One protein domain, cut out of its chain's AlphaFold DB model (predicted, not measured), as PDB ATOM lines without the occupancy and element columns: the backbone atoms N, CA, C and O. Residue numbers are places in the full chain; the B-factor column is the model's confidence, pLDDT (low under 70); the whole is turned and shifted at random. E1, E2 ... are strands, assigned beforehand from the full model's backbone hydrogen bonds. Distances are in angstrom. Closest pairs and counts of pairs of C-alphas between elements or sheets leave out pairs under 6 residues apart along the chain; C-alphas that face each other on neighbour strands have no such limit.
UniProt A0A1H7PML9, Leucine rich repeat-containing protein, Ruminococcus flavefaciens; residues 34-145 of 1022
ATOM      1  N   TYR A  34     -22.226   8.487  48.491       35.97
ATOM      2  CA  TYR A  34     -21.408   9.657  48.114       35.97
ATOM      3  C   TYR A  34     -20.751   9.599  46.719       35.97
ATOM      4  O   TYR A  34     -19.654  10.113  46.504       35.97
ATOM      5  N   ALA A  35     -21.411   8.948  45.760       36.75
ATOM      6  CA  ALA A  35     -20.936   8.814  44.382       36.75
ATOM      7  C   ALA A  35     -22.072   8.995  43.362       36.75
ATOM      8  O   ALA A  35     -22.258   8.164  42.473       36.75
ATOM      9  N   ILE A  36     -22.835  10.086  43.488       44.28
ATOM     10  CA  ILE A  36     -23.713  10.539  42.406       44.28
ATOM     11  C   ILE A  36     -22.861  11.336  41.413       44.28
ATOM     12  O   ILE A  36     -22.279  12.366  41.754       44.28
ATOM     13  N   GLU A  37     -22.765  10.857  40.174       41.19
ATOM     14  CA  GLU A  37     -22.150  11.631  39.098       41.19
ATOM     15  C   GLU A  37     -23.054  12.831  38.760       41.19
ATOM     16  O   GLU A  37     -24.209  12.658  38.378       41.19
ATOM     17  N   TYR A  38     -22.520  14.057  38.839       49.16
ATOM     18  CA  TYR A  38     -23.235  15.323  38.562       49.16
ATOM     19  C   TYR A  38     -23.895  15.417  37.168       49.16
ATOM     20  O   TYR A  38     -24.616  16.376  36.889       49.16
ATOM     21  N   ASN A  39     -23.636  14.461  36.275       52.03
ATOM     22  CA  ASN A  39     -24.130  14.461  34.900       52.03
ATOM     23  C   ASN A  39     -25.650  14.223  34.786       52.03
ATOM     24  O   ASN A  39     -26.208  14.517  33.730       52.03
ATOM     25  N   ASP A  40     -26.307  13.743  35.850       64.44
ATOM     26  CA  ASP A  40     -27.744  13.412  35.877       64.44
ATOM     27  C   ASP A  40     -28.618  14.433  36.648       64.44
ATOM     28  O   ASP A  40     -29.790  14.167  36.926       64.44
ATOM     29  N   ALA A  41     -28.085  15.614  36.993       75.38
ATOM     30  CA  ALA A  41     -28.847  16.655  37.690       75.38
ATOM     31  C   ALA A  41     -30.055  17.152  36.867       75.38
ATOM     32  O   ALA A  41     -29.933  17.541  35.704       75.38
ATOM     33  N   LEU A  42     -31.235  17.164  37.491       84.25
ATOM     34  CA  LEU A  42     -32.500  17.552  36.870       84.25
ATOM     35  C   LEU A  42     -32.764  19.052  37.041       84.25
ATOM     36  O   LEU A  42     -32.400  19.657  38.044       84.25
ATOM     37  N   GLU A  43     -33.443  19.667  36.072       87.44
ATOM     38  CA  GLU A  43     -33.809  21.086  36.136       87.44
ATOM     39  C   GLU A  43     -35.199  21.301  36.755       87.44
ATOM     40  O   GLU A  43     -36.183  20.720  36.293       87.44
ATOM     41  N   TYR A  44     -35.314  22.228  37.711       86.75
ATOM     42  CA  TYR A  44     -36.604  22.732  38.198       86.75
ATOM     43  C   TYR A  44     -36.552  24.250  38.384       86.75
ATOM     44  O   TYR A  44     -35.887  24.749  39.287       86.75
ATOM     45  N   GLY A  45     -37.242  25.010  37.527       86.19
ATOM     46  CA  GLY A  45     -37.215  26.477  37.580       86.19
ATOM     47  C   GLY A  45     -35.788  27.029  37.461       86.19
ATOM     48  O   GLY A  45     -35.118  26.784  36.454       86.19
ATOM     49  N   ASP A  46     -35.333  27.731  38.499       84.62
ATOM     50  CA  ASP A  46     -33.980  28.294  38.624       84.62
ATOM     51  C   ASP A  46     -32.963  27.341  39.288       84.62
ATOM     52  O   ASP A  46     -31.815  27.723  39.500       84.62
ATOM     53  N   PHE A  47     -33.343  26.095  39.586       85.56
ATOM     54  CA  PHE A  47     -32.532  25.127  40.335       85.56
ATOM     55  C   PHE A  47     -32.071  23.940  39.483       85.56
ATOM     56  O   PHE A  47     -32.746  23.542  38.522       85.56
ATOM     57  N   LEU A  48     -30.944  23.351  39.886       86.06
ATOM     58  CA  LEU A  48     -30.567  21.972  39.581       86.06
ATOM     59  C   LEU A  48     -30.779  21.119  40.837       86.06
ATOM     60  O   LEU A  48     -30.426  21.547  41.938       86.06
ATOM     61  N   TYR A  49     -31.351  19.926  40.683       88.56
ATOM     62  CA  TYR A  49     -31.672  19.040  41.800       88.56
ATOM     63  C   TYR A  49     -31.366  17.567  41.504       88.56
ATOM     64  O   TYR A  49     -31.324  17.136  40.348       88.56
ATOM     65  N   LEU A  50     -31.188  16.788  42.568       88.31
ATOM     66  CA  LEU A  50     -31.094  15.331  42.545       88.31
ATOM     67  C   LEU A  50     -32.226  14.715  43.373       88.31
ATOM     68  O   LEU A  50     -32.761  15.344  44.289       88.31
ATOM     69  N   LYS A  51     -32.575  13.468  43.049       88.44
ATOM     70  CA  LYS A  51     -33.422  12.614  43.889       88.44
ATOM     71  C   LYS A  51     -32.515  11.642  44.630       88.44
ATOM     72  O   LYS A  51     -31.772  10.905  43.982       88.44
ATOM     73  N   GLY A  52     -32.565  11.665  45.954       84.19
ATOM     74  CA  GLY A  52     -31.817  10.762  46.822       84.19
ATOM     75  C   GLY A  52     -32.749   9.887  47.650       84.19
ATOM     76  O   GLY A  52     -33.930  10.197  47.811       84.19
ATOM     77  N   SER A  53     -32.204   8.812  48.212       80.88
ATOM     78  CA  SER A  53     -32.818   8.093  49.326       80.88
ATOM     79  C   SER A  53     -31.801   7.922  50.451       80.88
ATOM     80  O   SER A  53     -30.593   7.830  50.213       80.88
ATOM     81  N   ARG A  54     -32.272   7.945  51.698       79.38
ATOM     82  CA  ARG A  54     -31.444   7.687  52.885       79.38
ATOM     83  C   ARG A  54     -32.249   6.972  53.955       79.38
ATOM     84  O   ARG A  54     -33.466   7.109  54.008       79.38
ATOM     85  N   LEU A  55     -31.556   6.246  54.826       76.38
ATOM     86  CA  LEU A  55     -32.168   5.704  56.033       76.38
ATOM     87  C   LEU A  55     -32.306   6.826  57.069       76.38
ATOM     88  O   LEU A  55     -31.295   7.387  57.496       76.38
ATOM     89  N   GLU A  56     -33.535   7.141  57.471       74.25
ATOM     90  CA  GLU A  56     -33.808   7.986  58.636       74.25
ATOM     91  C   GLU A  56     -34.313   7.130  59.801       74.25
ATOM     92  O   GLU A  56     -34.983   6.117  59.608       74.25
ATOM     93  N   GLU A  57     -33.938   7.528  61.015       72.75
ATOM     94  CA  GLU A  57     -34.380   6.881  62.246       72.75
ATOM     95  C   GLU A  57     -35.789   7.368  62.602       72.75
ATOM     96  O   GLU A  57     -36.016   8.576  62.723       72.75
ATOM     97  N   VAL A  58     -36.717   6.429  62.756       72.19
ATOM     98  CA  VAL A  58     -38.118   6.659  63.119       72.19
ATOM     99  C   VAL A  58     -38.333   6.080  64.514       72.19
ATOM    100  O   VAL A  58     -38.106   4.890  64.728       72.19
ATOM    101  N   GLU A  59     -38.736   6.917  65.472       65.56
ATOM    102  CA  GLU A  59     -39.170   6.446  66.792       65.56
ATOM    103  C   GLU A  59     -40.565   5.817  66.676       65.56
ATOM    104  O   GLU A  59     -41.506   6.446  66.186       65.56
ATOM    105  N   GLU A  60     -40.687   4.572  67.126       73.56
ATOM    106  CA  GLU A  60     -41.944   3.833  67.218       73.56
ATOM    107  C   GLU A  60     -42.693   4.204  68.513       73.56
ATOM    108  O   GLU A  60     -42.087   4.572  69.524       73.56
ATOM    109  N   ASP A  61     -44.022   4.038  68.526       71.88
ATOM    110  CA  ASP A  61     -44.893   4.348  69.681       71.88
ATOM    111  C   ASP A  61     -44.512   3.593  70.984       71.88
ATOM    112  O   ASP A  61     -44.996   3.935  72.069       71.88
ATOM    113  N   ASP A  62     -43.678   2.548  70.900       66.38
ATOM    114  CA  ASP A  62     -43.188   1.759  72.038       66.38
ATOM    115  C   ASP A  62     -41.829   2.220  72.605       66.38
ATOM    116  O   ASP A  62     -41.365   1.666  73.606       66.38
ATOM    117  N   GLY A  63     -41.219   3.255  72.017       51.69
ATOM    118  CA  GLY A  63     -39.916   3.791  72.417       51.69
ATOM    119  C   GLY A  63     -38.713   3.032  71.847       51.69
ATOM    120  O   GLY A  63     -37.587   3.270  72.289       51.69
ATOM    121  N   THR A  64     -38.921   2.121  70.894       59.88
ATOM    122  CA  THR A  64     -37.846   1.602  70.035       59.88
ATOM    123  C   THR A  64     -37.642   2.504  68.815       59.88
ATOM    124  O   THR A  64     -38.488   3.342  68.506       59.88
ATOM    125  N   SER A  65     -36.511   2.362  68.117       62.81
ATOM    126  CA  SER A  65     -36.279   3.047  66.844       62.81
ATOM    127  C   SER A  65     -36.083   2.065  65.690       62.81
ATOM    128  O   SER A  65     -35.344   1.079  65.780       62.81
ATOM    129  N   ALA A  66     -36.773   2.345  64.587       71.44
ATOM    130  CA  ALA A  66     -36.617   1.687  63.299       71.44
ATOM    131  C   ALA A  66     -35.833   2.596  62.338       71.44
ATOM    132  O   ALA A  66     -35.683   3.792  62.575       71.44
ATOM    133  N   TYR A  67     -35.339   2.038  61.231       72.19
ATOM    134  CA  TYR A  67     -34.758   2.823  60.141       72.19
ATOM    135  C   TYR A  67     -35.583   2.616  58.874       72.19
ATOM    136  O   TYR A  67     -35.635   1.500  58.351       72.19
ATOM    137  N   GLU A  68     -36.196   3.686  58.376       79.38
ATOM    138  CA  GLU A  68     -36.975   3.684  57.136       79.38
ATOM    139  C   GLU A  68     -36.199   4.363  56.003       79.38
ATOM    140  O   GLU A  68     -35.464   5.327  56.221       79.38
ATOM    141  N   GLU A  69     -36.347   3.858  54.776       81.56
ATOM    142  CA  GLU A  69     -35.783   4.503  53.589       81.56
ATOM    143  C   GLU A  69     -36.698   5.650  53.141       81.56
ATOM    144  O   GLU A  69     -37.810   5.428  52.664       81.56
ATOM    145  N   VAL A  70     -36.212   6.881  53.298       82.56
ATOM    146  CA  VAL A  70     -36.917   8.115  52.941       82.56
ATOM    147  C   VAL A  70     -36.346   8.660  51.633       82.56
ATOM    148  O   VAL A  70     -35.146   8.932  51.538       82.56
ATOM    149  N   GLU A  71     -37.205   8.841  50.628       89.69
ATOM    150  CA  GLU A  71     -36.875   9.566  49.396       89.69
ATOM    151  C   GLU A  71     -36.925  11.085  49.633       89.69
ATOM    152  O   GLU A  71     -37.855  11.606  50.251       89.69
ATOM    153  N   TYR A  72     -35.935  11.812  49.114       89.12
ATOM    154  CA  TYR A  72     -35.807  13.258  49.286       89.12
ATOM    155  C   TYR A  72     -35.242  13.939  48.036       89.12
ATOM    156  O   TYR A  72     -34.704  13.305  47.123       89.12
ATOM    157  N   ILE A  73     -35.362  15.264  48.011       92.94
ATOM    158  CA  ILE A  73     -34.757  16.132  47.007       92.94
ATOM    159  C   ILE A  73     -33.570  16.876  47.618       92.94
ATOM    160  O   ILE A  73     -33.691  17.499  48.678       92.94
ATOM    161  N   GLU A  74     -32.448  16.850  46.902       90.06
ATOM    162  CA  GLU A  74     -31.284  17.697  47.151       90.06
ATOM    163  C   GLU A  74     -31.207  18.786  46.076       90.06
ATOM    164  O   GLU A  74     -31.153  18.479  44.882       90.06
ATOM    165  N   ILE A  75     -31.177  20.060  46.475       88.06
ATOM    166  CA  ILE A  75     -30.812  21.156  45.566       88.06
ATOM    167  C   ILE A  75     -29.293  21.168  45.443       88.06
ATOM    168  O   ILE A  75     -28.604  21.414  46.430       88.06
ATOM    169  N   VAL A  76     -28.779  20.922  44.238       82.06
ATOM    170  CA  VAL A  76     -27.337  20.808  43.977       82.06
ATOM    171  C   VAL A  76     -26.718  22.049  43.350       82.06
ATOM    172  O   VAL A  76     -25.521  22.241  43.494       82.06
ATOM    173  N   ASP A  77     -27.492  22.899  42.674       80.00
ATOM    174  CA  ASP A  77     -26.997  24.184  42.162       80.00
ATOM    175  C   ASP A  77     -28.158  25.164  41.926       80.00
ATOM    176  O   ASP A  77     -29.324  24.770  41.798       80.00
ATOM    177  N   ILE A  78     -27.835  26.447  41.809       79.56
ATOM    178  CA  ILE A  78     -28.744  27.498  41.347       79.56
ATOM    179  C   ILE A  78     -28.215  27.998  40.002       79.56
ATOM    180  O   ILE A  78     -27.062  28.408  39.871       79.56
ATOM    181  N   LYS A  79     -29.071  28.003  38.980       80.81
ATOM    182  CA  LYS A  79     -28.680  28.348  37.612       80.81
ATOM    183  C   LYS A  79     -28.059  29.743  37.555       80.81
ATOM    184  O   LYS A  79     -28.634  30.719  38.027       80.81
ATOM    185  N   SER A  80     -26.918  29.857  36.873       77.19
ATOM    186  CA  SER A  80     -26.139  31.107  36.740       77.19
ATOM    187  C   SER A  80     -26.895  32.333  36.186       77.19
ATOM    188  O   SER A  80     -26.391  33.452  36.266       77.19
ATOM    189  N   ASN A  81     -28.096  32.155  35.624       80.69
ATOM    190  CA  ASN A  81     -28.972  33.228  35.147       80.69
ATOM    191  C   ASN A  81     -30.086  33.633  36.137       80.69
ATOM    192  O   ASN A  81     -30.899  34.487  35.772       80.69
ATOM    193  N   ALA A  82     -30.148  33.035  37.330       83.00
ATOM    194  CA  ALA A  82     -31.089  33.373  38.397       83.00
ATOM    195  C   ALA A  82     -30.794  34.765  38.992       83.00
ATOM    196  O   ALA A  82     -29.642  35.213  39.025       83.00
ATOM    197  N   LYS A  83     -31.843  35.491  39.401       88.12
ATOM    198  CA  LYS A  83     -31.781  36.912  39.798       88.12
ATOM    199  C   LYS A  83     -32.901  37.267  40.772       88.12
ATOM    200  O   LYS A  83     -34.000  36.734  40.651       88.12
ATOM    201  N   GLY A  84     -32.664  38.252  41.635       88.88
ATOM    202  CA  GLY A  84     -33.643  38.736  42.607       88.88
ATOM    203  C   GLY A  84     -33.841  37.772  43.775       88.88
ATOM    204  O   GLY A  84     -32.896  37.111  44.206       88.88
ATOM    205  N   ASP A  85     -35.062  37.724  44.301       90.75
ATOM    206  CA  ASP A  85     -35.415  36.884  45.443       90.75
ATOM    207  C   ASP A  85     -35.743  35.459  44.988       90.75
ATOM    208  O   ASP A  85     -36.693  35.224  44.239       90.75
ATOM    209  N   ILE A  86     -34.950  34.505  45.463       89.00
ATOM    210  CA  ILE A  86     -35.044  33.085  45.149       89.00
ATOM    211  C   ILE A  86     -35.792  32.379  46.280       89.00
ATOM    212  O   ILE A  86     -35.425  32.486  47.451       89.00
ATOM    213  N   VAL A  87     -36.837  31.628  45.940       93.19
ATOM    214  CA  VAL A  87     -37.590  30.799  46.892       93.19
ATOM    215  C   VAL A  87     -37.452  29.348  46.458       93.19
ATOM    216  O   VAL A  87     -37.930  28.974  45.387       93.19
ATOM    217  N   ILE A  88     -36.769  28.546  47.271       92.19
ATOM    218  CA  ILE A  88     -36.651  27.106  47.043       92.19
ATOM    219  C   ILE A  88     -38.012  26.473  47.386       92.19
ATOM    220  O   ILE A  88     -38.562  26.784  48.445       92.19
ATOM    221  N   PRO A  89     -38.596  25.635  46.510       93.75
ATOM    222  CA  PRO A  89     -39.886  24.999  46.772       93.75
ATOM    223  C   PRO A  89     -39.786  23.972  47.905       93.75
ATOM    224  O   PRO A  89     -38.763  23.311  48.054       93.75
ATOM    225  N   ASP A  90     -40.871  23.786  48.660       95.69
ATOM    226  CA  ASP A  90     -40.934  22.775  49.726       95.69
ATOM    227  C   ASP A  90     -40.825  21.341  49.188       95.69
ATOM    228  O   ASP A  90     -40.228  20.476  49.827       95.69
ATOM    229  N   GLU A  91     -41.381  21.092  48.001       95.12
ATOM    230  CA  GLU A  91     -41.419  19.785  47.348       95.12
ATOM    231  C   GLU A  91     -41.118  19.921  45.847       95.12
ATOM    232  O   GLU A  91     -41.590  20.853  45.188       95.12
ATOM    233  N   ILE A  92     -40.386  18.955  45.286       93.81
ATOM    234  CA  ILE A  92     -40.214  18.782  43.835       93.81
ATOM    235  C   ILE A  92     -40.674  17.367  43.474       93.81
ATOM    236  O   ILE A  92     -40.298  16.393  44.117       93.81
ATOM    237  N   ASP A  93     -41.544  17.255  42.467       90.25
ATOM    238  CA  ASP A  93     -42.212  16.008  42.059       90.25
ATOM    239  C   ASP A  93     -42.953  15.252  43.189       90.25
ATOM    240  O   ASP A  93     -43.183  14.048  43.084       90.25
ATOM    241  N   GLY A  94     -43.362  15.956  44.253       90.75
ATOM    242  CA  GLY A  94     -44.025  15.372  45.428       90.75
ATOM    243  C   GLY A  94     -43.073  14.732  46.447       90.75
ATOM    244  O   GLY A  94     -43.540  14.049  47.354       90.75
ATOM    245  N   LEU A  95     -41.761  14.944  46.302       92.50
ATOM    246  CA  LEU A  95     -40.745  14.586  47.291       92.50
ATOM    247  C   LEU A  95     -40.256  15.846  48.029       92.50
ATOM    248  O   LEU A  95     -40.088  16.889  47.386       92.50
ATOM    249  N   PRO A  96     -40.004  15.777  49.349       94.81
ATOM    250  CA  PRO A  96     -39.603  16.931  50.148       94.81
ATOM    251  C   PRO A  96     -38.174  17.380  49.828       94.81
ATOM    252  O   PRO A  96     -37.255  16.564  49.726       94.81
ATOM    253  N   VAL A  97     -37.965  18.693  49.731       94.50
ATOM    254  CA  VAL A  97     -36.628  19.291  49.635       94.50
ATOM    255  C   VAL A  97     -36.035  19.406  51.037       94.50
ATOM    256  O   VAL A  97     -36.347  20.338  51.780       94.50
ATOM    257  N   THR A  98     -35.196  18.437  51.414       91.19
ATOM    258  CA  THR A  98     -34.564  18.401  52.746       91.19
ATOM    259  C   THR A  98     -33.119  18.878  52.747       91.19
ATOM    260  O   THR A  98     -32.615  19.301  53.789       91.19
ATOM    261  N   ASP A  99     -32.453  18.821  51.593       89.25
ATOM    262  CA  ASP A  99     -31.016  19.041  51.468       89.25
ATOM    263  C   ASP A  99     -30.761  20.181  50.468       89.25
ATOM    264  O   ASP A  99     -31.325  20.212  49.371       89.25
ATOM    265  N   VAL A 100     -29.953  21.165  50.864       86.38
ATOM    266  CA  VAL A 100     -29.658  22.368  50.072       86.38
ATOM    267  C   VAL A 100     -28.148  22.589  50.033       86.38
ATOM    268  O   VAL A 100     -27.549  23.061  51.003       86.38
ATOM    269  N   LEU A 101     -27.551  22.281  48.880       73.44
ATOM    270  CA  LEU A 101     -26.136  22.484  48.543       73.44
ATOM    271  C   LEU A 101     -25.156  21.729  49.468       73.44
ATOM    272  O   LEU A 101     -24.005  22.137  49.651       73.44
ATOM    273  N   SER A 102     -25.602  20.617  50.055       54.91
ATOM    274  CA  SER A 102     -24.814  19.760  50.943       54.91
ATOM    275  C   SER A 102     -23.527  19.257  50.279       54.91
ATOM    276  O   SER A 102     -23.533  18.705  49.186       54.91
ATOM    277  N   GLY A 103     -22.392  19.420  50.967       49.62
ATOM    278  CA  GLY A 103     -21.128  18.770  50.596       49.62
ATOM    279  C   GLY A 103     -20.379  19.319  49.376       49.62
ATOM    280  O   GLY A 103     -19.375  18.726  48.984       49.62
ATOM    281  N   GLN A 104     -20.812  20.428  48.769       51.88
ATOM    282  CA  GLN A 104     -20.207  20.916  47.523       51.88
ATOM    283  C   GLN A 104     -19.142  22.006  47.694       51.88
ATOM    284  O   GLN A 104     -19.354  23.025  48.353       51.88
ATOM    285  N   TRP A 105     -18.044  21.874  46.945       39.00
ATOM    286  CA  TRP A 105     -17.259  23.026  46.498       39.00
ATOM    287  C   TRP A 105     -17.929  23.622  45.256       39.00
ATOM    288  O   TRP A 105     -17.853  23.044  44.175       39.00
ATOM    289  N   TRP A 106     -18.582  24.777  45.405       41.06
ATOM    290  CA  TRP A 106     -19.257  25.451  44.289       41.06
ATOM    291  C   TRP A 106     -18.290  25.765  43.132       41.06
ATOM    292  O   TRP A 106     -17.124  26.100  43.351       41.06
ATOM    293  N   GLY A 107     -18.808  25.774  41.903       40.62
ATOM    294  CA  GLY A 107     -18.166  26.468  40.783       40.62
ATOM    295  C   GLY A 107     -18.343  27.991  40.876       40.62
ATOM    296  O   GLY A 107     -19.276  28.490  41.501       40.62
ATOM    297  N   ASP A 108     -17.466  28.758  40.224       45.09
ATOM    298  CA  ASP A 108     -17.330  30.222  40.392       45.09
ATOM    299  C   ASP A 108     -18.449  31.080  39.738       45.09
ATOM    300  O   ASP A 108     -18.156  32.090  39.093       45.09
ATOM    301  N   LYS A 109     -19.726  30.660  39.774       52.69
ATOM    302  CA  LYS A 109     -20.765  31.168  38.844       52.69
ATOM    303  C   LYS A 109     -22.152  31.475  39.416       52.69
ATOM    304  O   LYS A 109     -23.099  31.596  38.634       52.69
ATOM    305  N   LEU A 110     -22.292  31.667  40.725       62.28
ATOM    306  CA  LEU A 110     -23.564  32.138  41.274       62.28
ATOM    307  C   LEU A 110     -23.726  33.662  41.085       62.28
ATOM    308  O   LEU A 110     -22.810  34.449  41.310       62.28
ATOM    309  N   SER A 111     -24.892  34.052  40.568       65.56
ATOM    310  CA  SER A 111     -25.224  35.405  40.115       65.56
ATOM    311  C   SER A 111     -25.193  36.428  41.255       65.56
ATOM    312  O   SER A 111     -25.935  36.307  42.228       65.56
ATOM    313  N   SER A 112     -24.405  37.496  41.094       71.62
ATOM    314  CA  SER A 112     -24.374  38.643  42.020       71.62
ATOM    315  C   SER A 112     -25.641  39.511  41.980       71.62
ATOM    316  O   SER A 112     -25.732  40.503  42.699       71.62
ATOM    317  N   GLU A 113     -26.620  39.158  41.143       80.69
ATOM    318  CA  GLU A 113     -27.929  39.813  41.068       80.69
ATOM    319  C   GLU A 113     -28.997  39.113  41.935       80.69
ATOM    320  O   GLU A 113     -30.158  39.522  41.905       80.69
ATOM    321  N   ILE A 114     -28.646  38.061  42.685       85.31
ATOM    322  CA  ILE A 114     -29.534  37.422  43.672       85.31
ATOM    323  C   ILE A 114     -29.542  38.250  44.960       85.31
ATOM    324  O   ILE A 114     -28.491  38.513  45.543       85.31
ATOM    325  N   THR A 115     -30.734  38.651  45.401       88.12
ATOM    326  CA  THR A 115     -30.939  39.524  46.568       88.12
ATOM    327  C   THR A 115     -31.290  38.755  47.835       88.12
ATOM    328  O   THR A 115     -30.855  39.144  48.917       88.12
ATOM    329  N   SER A 116     -32.030  37.652  47.721       89.44
ATOM    330  CA  SER A 116     -32.265  36.752  48.850       89.44
ATOM    331  C   SER A 116     -32.494  35.302  48.424       89.44
ATOM    332  O   SER A 116     -32.860  35.039  47.279       89.44
ATOM    333  N   VAL A 117     -32.278  34.360  49.345       89.12
ATOM    334  CA  VAL A 117     -32.600  32.931  49.197       89.12
ATOM    335  C   VAL A 117     -33.464  32.494  50.377       89.12
ATOM    336  O   VAL A 117     -33.054  32.610  51.530       89.12
ATOM    337  N   THR A 118     -34.653  31.964  50.095       93.00
ATOM    338  CA  THR A 118     -35.544  31.361  51.097       93.00
ATOM    339  C   THR A 118     -35.407  29.843  51.065       93.00
ATOM    340  O   THR A 118     -35.708  29.217  50.048       93.00
ATOM    341  N   LEU A 119     -34.947  29.274  52.180       94.00
ATOM    342  CA  LEU A 119     -34.813  27.839  52.419       94.00
ATOM    343  C   LEU A 119     -36.197  27.202  52.645       94.00
ATOM    344  O   LEU A 119     -37.023  27.812  53.329       94.00
ATOM    345  N   PRO A 120     -36.451  25.990  52.117       95.19
ATOM    346  CA  PRO A 120     -37.771  25.364  52.141       95.19
ATOM    347  C   PRO A 120     -38.150  24.843  53.532       95.19
ATOM    348  O   PRO A 120     -37.307  24.684  54.418       95.19
ATOM    349  N   LYS A 121     -39.431  24.526  53.725       95.44
ATOM    350  CA  LYS A 121     -40.012  24.044  54.987       95.44
ATOM    351  C   LYS A 121     -39.343  22.774  55.521       95.44
ATOM    352  O   LYS A 121     -39.165  22.646  56.729       95.44
ATOM    353  N   TYR A 122     -38.969  21.844  54.645       93.62
ATOM    354  CA  TYR A 122     -38.375  20.564  55.046       93.62
ATOM    355  C   TYR A 122     -36.839  20.575  55.066       93.62
ATOM    356  O   TYR A 122     -36.245  19.573  55.466       93.62
ATOM    357  N   ALA A 123     -36.187  21.690  54.700       92.50
ATOM    358  CA  ALA A 123     -34.730  21.778  54.721       92.50
ATOM    359  C   ALA A 123     -34.172  21.520  56.120       92.50
ATOM    360  O   ALA A 123     -34.646  22.090  57.104       92.50
ATOM    361  N   LYS A 124     -33.140  20.682  56.163       87.88
ATOM    362  CA  LYS A 124     -32.436  20.208  57.352       87.88
ATOM    363  C   LYS A 124     -30.930  20.303  57.145       87.88
ATOM    364  O   LYS A 124     -30.264  20.860  58.008       87.88
ATOM    365  N   ASN A 125     -30.404  19.819  56.019       85.94
ATOM    366  CA  ASN A 125     -28.975  19.882  55.698       85.94
ATOM    367  C   ASN A 125     -28.722  21.048  54.734       85.94
ATOM    368  O   ASN A 125     -29.245  21.041  53.622       85.94
ATOM    369  N   VAL A 126     -27.964  22.063  55.155       85.44
ATOM    370  CA  VAL A 126     -27.764  23.302  54.379       85.44
ATOM    371  C   VAL A 126     -26.300  23.736  54.421       85.44
ATOM    372  O   VAL A 126     -25.671  23.660  55.474       85.44
ATOM    373  N   SER A 127     -25.775  24.209  53.288       80.12
ATOM    374  CA  SER A 127     -24.458  24.850  53.181       80.12
ATOM    375  C   SER A 127     -24.513  26.036  52.218       80.12
ATOM    376  O   SER A 127     -24.859  25.868  51.049       80.12
ATOM    377  N   LEU A 128     -24.153  27.241  52.667       74.19
ATOM    378  CA  LEU A 128     -24.175  28.457  51.838       74.19
ATOM    379  C   LEU A 128     -22.762  29.023  51.602       74.19
ATOM    380  O   LEU A 128     -22.599  30.217  51.354       74.19
ATOM    381  N   TRP A 129     -21.747  28.147  51.602       61.00
ATOM    382  CA  TRP A 129     -20.300  28.446  51.626       61.00
ATOM    383  C   TRP A 129     -19.743  29.396  50.545       61.00
ATOM    384  O   TRP A 129     -18.586  29.800  50.643       61.00
ATOM    385  N   ARG A 130     -20.520  29.782  49.522       61.22
ATOM    386  CA  ARG A 130     -20.179  30.896  48.611       61.22
ATOM    387  C   ARG A 130     -21.371  31.792  48.231       61.22
ATOM    388  O   ARG A 130     -21.408  32.321  47.117       61.22
ATOM    389  N   LYS A 131     -22.354  31.968  49.126       71.88
ATOM    390  CA  LYS A 131     -23.532  32.830  48.893       71.88
ATOM    391  C   LYS A 131     -23.120  34.204  48.338       71.88
ATOM    392  O   LYS A 131     -22.134  34.762  48.826       71.88
ATOM    393  N   PRO A 132     -23.846  34.772  47.352       71.56
ATOM    394  CA  PRO A 132     -23.507  36.082  46.813       71.56
ATOM    395  C   PRO A 132     -23.389  37.139  47.914       71.56
ATOM    396  O   PRO A 132     -24.156  37.147  48.882       71.56
ATOM    397  N   GLU A 133     -22.417  38.036  47.771       68.25
ATOM    398  CA  GLU A 133     -22.190  39.111  48.732       68.25
ATOM    399  C   GLU A 133     -23.451  39.988  48.838       68.25
ATOM    400  O   GLU A 133     -23.977  40.453  47.828       68.25
ATOM    401  N   ASN A 134     -23.930  40.225  50.064       73.38
ATOM    402  CA  ASN A 134     -25.210  40.886  50.378       73.38
ATOM    403  C   ASN A 134     -26.498  40.085  50.071       73.38
ATOM    404  O   ASN A 134     -27.584  40.641  50.222       73.38
ATOM    405  N   CYS A 135     -26.419  38.797  49.719       83.00
ATOM    406  CA  CYS A 135     -27.598  37.928  49.664       83.00
ATOM    407  C   CYS A 135     -28.132  37.628  51.080       83.00
ATOM    408  O   CYS A 135     -27.412  37.078  51.927       83.00
ATOM    409  N   GLU A 136     -29.394  37.993  51.320       87.94
ATOM    410  CA  GLU A 136     -30.147  37.731  52.553       87.94
ATOM    411  C   GLU A 136     -30.665  36.282  52.571       87.94
ATOM    412  O   GLU A 136     -31.245  35.809  51.593       87.94
ATOM    413  N   VAL A 137     -30.506  35.569  53.687       89.62
ATOM    414  CA  VAL A 137     -31.026  34.200  53.835       89.62
ATOM    415  C   VAL A 137     -32.300  34.231  54.665       89.62
ATOM    416  O   VAL A 137     -32.358  34.890  55.700       89.62
ATOM    417  N   LYS A 138     -33.320  33.501  54.222       93.50
ATOM    418  CA  LYS A 138     -34.610  33.344  54.902       93.50
ATOM    419  C   LYS A 138     -34.900  31.863  55.110       93.50
ATOM    420  O   LYS A 138     -34.450  31.023  54.335       93.50
ATOM    421  N   VAL A 139     -35.692  31.543  56.125       94.50
ATOM    422  CA  VAL A 139     -36.222  30.194  56.368       94.50
ATOM    423  C   VAL A 139     -37.738  30.247  56.184       94.50
ATOM    424  O   VAL A 139     -38.373  31.183  56.671       94.50
ATOM    425  N   ALA A 140     -38.316  29.282  55.465       94.31
ATOM    426  CA  ALA A 140     -39.759  29.205  55.248       94.31
ATOM    427  C   ALA A 140     -40.550  29.100  56.565       94.31
ATOM    428  O   ALA A 140     -40.112  28.486  57.544       94.31
ATOM    429  N   GLU A 141     -41.751  29.683  56.575       90.94
ATOM    430  CA  GLU A 141     -42.664  29.610  57.716       90.94
ATOM    431  C   GLU A 141     -43.044  28.148  58.002       90.94
ATOM    432  O   GLU A 141     -43.492  27.419  57.118       90.94
ATOM    433  N   GLY A 142     -42.856  27.711  59.250       89.31
ATOM    434  CA  GLY A 142     -43.118  26.330  59.654       89.31
ATOM    435  C   GLY A 142     -41.992  25.332  59.358       89.31
ATOM    436  O   GLY A 142     -42.252  24.132  59.416       89.31
ATOM    437  N   ASN A 143     -40.759  25.775  59.067       93.38
ATOM    438  CA  ASN A 143     -39.600  24.877  59.116       93.38
ATOM    439  C   ASN A 143     -39.288  24.477  60.576       93.38
ATOM    440  O   ASN A 143     -39.058  25.318  61.454       93.38
ATOM    441  N   GLU A 144     -39.279  23.171  60.835       92.44
ATOM    442  CA  GLU A 144     -39.076  22.591  62.168       92.44
ATOM    443  C   GLU A 144     -37.602  22.274  62.476       92.44
ATOM    444  O   GLU A 144     -37.236  22.185  63.647       92.44
ATOM    445  N   ASN A 145     -36.740  22.198  61.456       92.94
ATOM    446  CA  ASN A 145     -35.317  21.848  61.555       92.94
ATOM    447  C   ASN A 145     -34.379  23.063  61.596       92.94
ATOM    448  O   ASN A 145     -33.275  22.957  62.116       92.94
TER     449      ASN A 145
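This is residues 34 to 145 of the 1022 residues of the protein "Leucine rich repeat-containing protein" of Ruminococcus flavefaciens (UniProt A0A1H7PML9). A long, twisted hairpin of E2 and E3 reaches away as an arm with its turn near Asp 62, while its other half joins E1 and E5 in a strongly twisted sheet. A small parallel sheet, E4, E6 and E7, makes the opposite end, and long loops run beside the strands. The printed part has 112 residues, no named helix and seven strands, E1 to E7 in chain order; the class is all strand, though under half of the residues, 50, are in named elements. The sheets' orders are E1, E2, E3, E5, mixed, and E4, E6, E7, parallel. The whole is compact, with a radius of gyration of the C-alphas of 15.2 A, yet elongated, spanning 51 by 32 by 24 A.

E2, residues 47 to 59, and E3, residues 65 to 78, form an antiparallel hairpin; N 52 and O 72 are 2.9 A apart, within hydrogen-bond range. E1, residues 42 to 44, forms a hairpin with E2, with N 42 and O 49 at 2.9 A; E1, E2 and E3 are a meander, each strand the antiparallel neighbour of the one before. E5, residues 95 to 100, is parallel to E3, with N 73 and O 96 at 2.9 A. E6, residues 114 to 119, is parallel to E4, residues 84 to 87, with N 86 and O 116 at 2.8 A, and to E7, residues 136 to 139, with N 119 and O 138 at 2.8 A. The closest C-alphas of E5 and E6, Val 100 and Leu 119, are 7.9 A apart.

E1 begins at C-alpha 42 (-32.500, 17.552, 36.870). E2 is 33.1 A long and bends by 60 degrees at residue 50; E3, 36.1 A, bends by 56 degrees at residue 68. E7 ends at C-alpha 139 (-36.222, 30.194, 56.368).

The C-alphas farthest apart, Asp 62 and Glu 113, are 51.4 A apart. The printed part has no cut; the links E5 to E6 and E6 to E7 are long. The model's pLDDT is under 70 in 25 residues, among them 34 to 40 and 102 to 111.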